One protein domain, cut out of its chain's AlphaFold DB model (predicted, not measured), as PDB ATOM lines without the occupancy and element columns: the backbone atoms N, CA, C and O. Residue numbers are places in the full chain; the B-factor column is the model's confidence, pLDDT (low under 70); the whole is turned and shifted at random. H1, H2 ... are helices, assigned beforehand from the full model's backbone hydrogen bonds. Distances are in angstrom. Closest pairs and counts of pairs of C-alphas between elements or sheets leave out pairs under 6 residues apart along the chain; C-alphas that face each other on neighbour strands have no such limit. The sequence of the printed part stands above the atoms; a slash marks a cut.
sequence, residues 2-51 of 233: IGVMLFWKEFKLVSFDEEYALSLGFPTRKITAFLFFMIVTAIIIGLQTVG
ATOM      1  N   ILE A   2      67.856  33.993  49.155       81.75
ATOM      2  CA  ILE A   2      68.478  35.103  49.922       81.75
ATOM      3  C   ILE A   2      69.291  36.064  49.030       81.75
ATOM      4  O   ILE A   2      69.056  37.268  49.063       81.75
ATOM      5  N   GLY A   3      70.172  35.541  48.166       81.19
ATOM      6  CA  GLY A   3      71.004  36.379  47.288       81.19
ATOM      7  C   GLY A   3      70.205  37.202  46.270       81.19
ATOM      8  O   GLY A   3      70.546  38.347  46.002       81.19
ATOM      9  N   VAL A   4      69.094  36.661  45.758       83.31
ATOM     10  CA  VAL A   4      68.209  37.365  44.810       83.31
ATOM     11  C   VAL A   4      67.440  38.490  45.501       83.31
ATOM     12  O   VAL A   4      67.228  39.545  44.911       83.31
ATOM     13  N   MET A   5      67.034  38.275  46.754       83.69
ATOM     14  CA  MET A   5      66.291  39.264  47.532       83.69
ATOM     15  C   MET A   5      67.184  40.428  47.981       83.69
ATOM     16  O   MET A   5      66.743  41.573  47.927       83.69
ATOM     17  N   LEU A   6      68.436  40.149  48.367       82.94
ATOM     18  CA  LEU A   6      69.390  41.175  48.801       82.94
ATOM     19  C   LEU A   6      69.795  42.116  47.651       82.94
ATOM     20  O   LEU A   6      69.824  43.326  47.842       82.94
ATOM     21  N   PHE A   7      70.044  41.566  46.455       82.19
ATOM     22  CA  PHE A   7      70.541  42.302  45.279       82.19
ATOM     23  C   PHE A   7      69.452  42.618  44.233       82.19
ATOM     24  O   PHE A   7      69.701  42.718  43.027       82.19
ATOM     25  N   TRP A   8      68.192  42.730  44.665       84.38
ATOM     26  CA  TRP A   8      67.059  42.881  43.747       84.38
ATOM     27  C   TRP A   8      67.110  44.167  42.909       84.38
ATOM     28  O   TRP A   8      66.621  44.197  41.775       84.38
ATOM     29  N   LYS A   9      67.664  45.250  43.467       84.00
ATOM     30  CA  LYS A   9      67.744  46.550  42.783       84.00
ATOM     31  C   LYS A   9      68.787  46.505  41.669       84.00
ATOM     32  O   LYS A   9      68.510  46.956  40.561       84.00
ATOM     33  N   GLU A  10      69.927  45.894  41.953       86.25
ATOM     34  CA  GLU A  10      71.076  45.732  41.071       86.25
ATOM     35  C   GLU A  10      70.730  44.823  39.889       86.25
ATOM     36  O   GLU A  10      70.933  45.207  38.738       86.25
ATOM     37  N   PHE A  11      70.121  43.658  40.144       87.50
ATOM     38  CA  PHE A  11      69.709  42.744  39.071       87.50
ATOM     39  C   PHE A  11      68.655  43.354  38.156       87.50
ATOM     40  O   PHE A  11      68.698  43.150  36.943       87.50
ATOM     41  N   LYS A  12      67.711  44.114  38.726       88.06
ATOM     42  CA  LYS A  12      66.706  44.820  37.934       88.06
ATOM     43  C   LYS A  12      67.377  45.824  37.002       88.06
ATOM     44  O   LYS A  12      67.081  45.808  35.816       88.06
ATOM     45  N   LEU A  13      68.266  46.662  37.527       88.06
ATOM     46  CA  LEU A  13      68.918  47.720  36.761       88.06
ATOM     47  C   LEU A  13      69.715  47.150  35.579       88.06
ATOM     48  O   LEU A  13      69.462  47.521  34.439       88.06
ATOM     49  N   VAL A  14      70.572  46.161  35.853       88.69
ATOM     50  CA  VAL A  14      71.416  45.504  34.842       88.69
ATOM     51  C   VAL A  14      70.591  44.752  33.787       88.69
ATOM     52  O   VAL A  14      70.993  44.693  32.633       88.69
ATOM     53  N   SER A  15      69.421  44.207  34.145       86.00
ATOM     54  CA  SER A  15      68.556  43.492  33.186       86.00
ATOM     55  C   SER A  15      67.762  44.412  32.253       86.00
ATOM     56  O   SER A  15      67.273  43.946  31.224       86.00
ATOM     57  N   PHE A  16      67.560  45.681  32.626       85.94
ATOM     58  CA  PHE A  16      66.860  46.657  31.786       85.94
ATOM     59  C   PHE A  16      67.828  47.432  30.899       85.94
ATOM     60  O   PHE A  16      67.522  47.629  29.726       85.94
ATOM     61  N   ASP A  17      68.957  47.866  31.462       88.00
ATOM     62  CA  ASP A  17      69.962  48.649  30.752       88.00
ATOM     63  C   ASP A  17      71.324  48.546  31.464       88.00
ATOM     64  O   ASP A  17      71.529  49.073  32.564       88.00
ATOM     65  N   GLU A  18      72.259  47.831  30.837       87.75
ATOM     66  CA  GLU A  18      73.615  47.671  31.360       87.75
ATOM     67  C   GLU A  18      74.425  48.975  31.266       87.75
ATOM     68  O   GLU A  18      75.170  49.301  32.192       87.75
ATOM     69  N   GLU A  19      74.252  49.762  30.201       87.94
ATOM     70  CA  GLU A  19      74.969  51.030  30.014       87.94
ATOM     71  C   GLU A  19      74.520  52.073  31.041       87.94
ATOM     72  O   GLU A  19      75.343  52.767  31.645       87.94
ATOM     73  N   TYR A  20      73.219  52.123  31.331       88.62
ATOM     74  CA  TYR A  20      72.681  52.967  32.393       88.62
ATOM     75  C   TYR A  20      73.235  52.571  33.769       88.62
ATOM     76  O   TYR A  20      73.625  53.439  34.555       88.62
ATOM     77  N   ALA A  21      73.346  51.272  34.058       88.19
ATOM     78  CA  ALA A  21      73.937  50.794  35.307       88.19
ATOM     79  C   ALA A  21      75.429  51.162  35.435       88.19
ATOM     80  O   ALA A  21      75.870  51.537  36.526       88.19
ATOM     81  N   LEU A  22      76.187  51.123  34.331       88.62
ATOM     82  CA  LEU A  22      77.578  51.588  34.285       88.62
ATOM     83  C   LEU A  22      77.688  53.091  34.559       88.62
ATOM     84  O   LEU A  22      78.554  53.505  35.329       88.62
ATOM     85  N   SER A  23      76.785  53.904  33.998       90.50
ATOM     86  CA  SER A  23      76.763  55.358  34.230       90.50
ATOM     87  C   SER A  23      76.505  55.735  35.698       90.50
ATOM     88  O   SER A  23      76.988  56.758  36.177       90.50
ATOM     89  N   LEU A  24      75.800  54.871  36.434       87.62
ATOM     90  CA  LEU A  24      75.534  55.002  37.868       87.62
ATOM     91  C   LEU A  24      76.688  54.486  38.754       87.62
ATOM     92  O   LEU A  24      76.586  54.541  39.978       87.62
ATOM     93  N   GLY A  25      77.778  53.987  38.159       86.50
ATOM     94  CA  GLY A  25      78.955  53.487  38.875       86.50
ATOM     95  C   GLY A  25      78.824  52.052  39.398       86.50
ATOM     96  O   GLY A  25      79.670  51.610  40.179       86.50
ATOM     97  N   PHE A  26      77.797  51.298  38.986       87.25
ATOM     98  CA  PHE A  26      77.679  49.893  39.373       87.25
ATOM     99  C   PHE A  26      78.648  49.012  38.567       87.25
ATOM    100  O   PHE A  26      78.742  49.146  37.346       87.25
ATOM    101  N   PRO A  27      79.337  48.044  39.205       87.88
ATOM    102  CA  PRO A  27      80.197  47.101  38.499       87.88
ATOM    103  C   PRO A  27      79.355  46.022  37.796       87.88
ATOM    104  O   PRO A  27      79.238  44.897  38.293       87.88
ATOM    105  N   THR A  28      78.777  46.345  36.633       89.06
ATOM    106  CA  THR A  28      77.852  45.458  35.894       89.06
ATOM    107  C   THR A  28      78.454  44.089  35.622       89.06
ATOM    108  O   THR A  28      77.830  43.077  35.918       89.06
ATOM    109  N   ARG A  29      79.727  44.029  35.217       88.62
ATOM    110  CA  ARG A  29      80.442  42.773  34.948       88.62
ATOM    111  C   ARG A  29      80.441  41.804  36.139       88.62
ATOM    112  O   ARG A  29      80.318  40.600  35.935       88.62
ATOM    113  N   LYS A  30      80.551  42.304  37.378       90.19
ATOM    114  CA  LYS A  30      80.503  41.461  38.590       90.19
ATOM    115  C   LYS A  30      79.079  40.988  38.882       90.19
ATOM    116  O   LYS A  30      78.886  39.820  39.204       90.19
ATOM    117  N   ILE A  31      78.099  41.879  38.741       90.50
ATOM    118  CA  ILE A  31      76.680  41.577  38.977       90.50
ATOM    119  C   ILE A  31      76.187  40.537  37.962       90.50
ATOM    120  O   ILE A  31      75.588  39.537  38.349       90.50
ATOM    121  N   THR A  32      76.505  40.727  36.682       90.69
ATOM    122  CA  THR A  32      76.163  39.807  35.593       90.69
ATOM    123  C   THR A  32      76.842  38.451  35.775       90.69
ATOM    124  O   THR A  32      76.180  37.421  35.662       90.69
ATOM    125  N   ALA A  33      78.132  38.415  36.138       92.12
ATOM    126  CA  ALA A  33      78.827  37.159  36.433       92.12
ATOM    127  C   ALA A  33      78.195  36.410  37.621       92.12
ATOM    128  O   ALA A  33      78.004  35.197  37.555       92.12
ATOM    129  N   PHE A  34      77.822  37.127  38.684       91.88
ATOM    130  CA  PHE A  34      77.142  36.541  39.838       91.88
ATOM    131  C   PHE A  34      75.740  36.022  39.483       91.88
ATOM    132  O   PHE A  34      75.358  34.932  39.913       91.88
ATOM    133  N   LEU A  35      74.991  36.751  38.648       90.25
ATOM    134  CA  LEU A  35      73.690  36.315  38.140       90.25
ATOM    135  C   LEU A  35      73.821  35.024  37.316       90.25
ATOM    136  O   LEU A  35      73.093  34.064  37.567       90.25
ATOM    137  N   PHE A  36      74.780  34.968  36.387       93.00
ATOM    138  CA  PHE A  36      75.056  33.762  35.604       93.00
ATOM    139  C   PHE A  36      75.461  32.586  36.484       93.00
ATOM    140  O   PHE A  36      74.952  31.486  36.287       93.00
ATOM    141  N   PHE A  37      76.316  32.814  37.481       94.38
ATOM    142  CA  PHE A  37      76.700  31.780  38.432       94.38
ATOM    143  C   PHE A  37      75.473  31.194  39.145       94.38
ATOM    144  O   PHE A  37      75.281  29.979  39.126       94.38
ATOM    145  N   MET A  38      74.579  32.039  39.681       91.81
ATOM    146  CA  MET A  38      73.341  31.562  40.311       91.81
ATOM    147  C   MET A  38      72.450  30.771  39.344       91.81
ATOM    148  O   MET A  38      71.903  29.739  39.735       91.81
ATOM    149  N   ILE A  39      72.299  31.236  38.100       92.06
ATOM    150  CA  ILE A  39      71.480  30.564  37.081       92.06
ATOM    151  C   ILE A  39      72.063  29.188  36.743       92.06
ATOM    152  O   ILE A  39      71.335  28.199  36.757       92.06
ATOM    153  N   VAL A  40      73.368  29.104  36.478       95.31
ATOM    154  CA  VAL A  40      74.038  27.847  36.119       95.31
ATOM    155  C   VAL A  40      73.954  26.843  37.265       95.31
ATOM    156  O   VAL A  40      73.559  25.700  37.038       95.31
ATOM    157  N   THR A  41      74.236  27.262  38.502       94.62
ATOM    158  CA  THR A  41      74.097  26.388  39.675       94.62
ATOM    159  C   THR A  41      72.655  25.903  39.847       94.62
ATOM    160  O   THR A  41      72.439  24.716  40.084       94.62
ATOM    161  N   ALA A  42      71.661  26.780  39.674       92.06
ATOM    162  CA  ALA A  42      70.253  26.395  39.749       92.06
ATOM    163  C   ALA A  42      69.871  25.376  38.664       92.06
ATOM    164  O   ALA A  42      69.156  24.416  38.951       92.06
ATOM    165  N   ILE A  43      70.373  25.551  37.437       93.94
ATOM    166  CA  ILE A  43      70.135  24.613  36.338       93.94
ATOM    167  C   ILE A  43      70.773  23.259  36.640       93.94
ATOM    168  O   ILE A  43      70.081  22.257  36.558       93.94
ATOM    169  N   ILE A  44      72.043  23.204  37.045       95.62
ATOM    170  CA  ILE A  44      72.735  21.933  37.328       95.62
ATOM    171  C   ILE A  44      72.001  21.129  38.415       95.62
ATOM    172  O   ILE A  44      71.733  19.943  38.227       95.62
ATOM    173  N   ILE A  45      71.605  21.785  39.512       94.69
ATOM    174  CA  ILE A  45      70.851  21.146  40.603       94.69
ATOM    175  C   ILE A  45      69.464  20.680  40.118       94.69
ATOM    176  O   ILE A  45      69.010  19.583  40.455       94.69
ATOM    177  N   GLY A  46      68.788  21.490  39.299       91.88
ATOM    178  CA  GLY A  46      67.483  21.152  38.725       91.88
ATOM    179  C   GLY A  46      67.541  19.978  37.742       91.88
ATOM    180  O   GLY A  46      66.707  19.076  37.781       91.88
ATOM    181  N   LEU A  47      68.565  19.936  36.891       94.38
ATOM    182  CA  LEU A  47      68.751  18.863  35.914       94.38
ATOM    183  C   LEU A  47      68.923  17.500  36.592       94.38
ATOM    184  O   LEU A  47      68.346  16.524  36.119       94.38
ATOM    185  N   GLN A  48      69.660  17.431  37.704       93.75
ATOM    186  CA  GLN A  48      69.866  16.182  38.442       93.75
ATOM    187  C   GLN A  48      68.603  15.705  39.176       93.75
ATOM    188  O   GLN A  48      68.404  14.504  39.332       93.75
ATOM    189  N   THR A  49      67.750  16.627  39.627       90.69
ATOM    190  CA  THR A  49      66.560  16.296  40.430       90.69
ATOM    191  C   THR A  49      65.369  15.853  39.589       90.69
ATOM    192  O   THR A  49      64.671  14.921  39.977       90.69
ATOM    193  N   VAL A  50      65.121  16.501  38.448       90.19
ATOM    194  CA  VAL A  50      63.905  16.265  37.642       90.19
ATOM    195  C   VAL A  50      64.169  15.897  36.181       90.19
ATOM    196  O   VAL A  50      63.252  15.462  35.485       90.19
ATOM    197  N   GLY A  51      65.411  16.017  35.711       92.25
ATOM    198  CA  GLY A  51      65.805  15.699  34.340       92.25
ATOM    199  C   GLY A  51      65.730  16.884  33.372       92.25
ATOM    200  O   GLY A  51      65.082  17.905  33.613       92.25
TER     201      GLY A  51
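Overview. This is residues 2 to 51 of the 233 residues of the protein "Metal ABC transporter permease" of Clostridium sp. (UniProt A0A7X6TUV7). What does the model look like? It is a long helix, H4, with a small head of three short helices, H1, H2 and H3, gathered at its first end, while residues 39 to 51 stick out free as an arm. In the head H2 stands across the beginning of H4, H3 makes corners with both, and H1, which comes before H2 in the chain, meets H2 only through their link and is near H4. What is it made of? The printed part has 50 residues with four named helices, in the order H1, H2, H3, H4, and no named strand; its class is all helix. How spread out is it? It is loose, with a radius of gyration of the C-alphas of 12.9 A and spans of 41 by 18 by 16 A.

Along the chain. Where is the longest helix? H4 is residues 28 to 50, and it measures 32.4 A from C-alpha 28 at (77.852, 45.458, 35.894) to C-alpha 50 at (63.905, 16.265, 37.642). Which helices come before it? H3 is residues 18 to 23, 8.8 A long, and H2 is residues 8 to 16, 12.5 A long. H1 is residues 2 to 6, 6.2 A long, with C-alpha 2 at (68.478, 35.103, 49.922).

Arrangement. How does H2 stand to H4? They touch, H4 with residues 28 to 35 alone, and their lines are about perpendicular at 80 degrees. Their closest C-alphas are those of Val 14 and Thr 28, 6.5 A apart. Where is H3? H3 and H4 only just touch, only at the corner, with 3 pairs of C-alphas within 8 A; the closest are those of Leu 22 and Thr 28, 6.3 A apart, and the two run opposite ways at a shallow tilt of 31 degrees. H2 and H3 touch only at the corner, closest at the C-alphas of Val 14 and Ala 21, 5.9 A apart, and run opposite ways at a steep tilt of 69 degrees, only just short of about perpendicular. And H1? It meets H2 only through their link, is near H4 with 5 pairs of C-alphas within 10 A, and is apart from H3. What do the backbones show? In H1, H2, H3 and H4 every O i to N i+4 pair is within hydrogen-bond range.

Size, cuts and confidence. How large is it? The two C-alphas farthest apart are those of Ser 23 and Val 50, 41.3 A. Residues 39 to 51, of which 39 to 50 belong to H4, stand free, and the body without them spans 27 by 16 by 15 A. Is there a cut or a long link? The printed part has no cut, and the links H1 to H2, H2 to H3 and H3 to H4 are tight. How confident is the model? The mean pLDDT of the printed part is 89.1, and no printed residue is under 70.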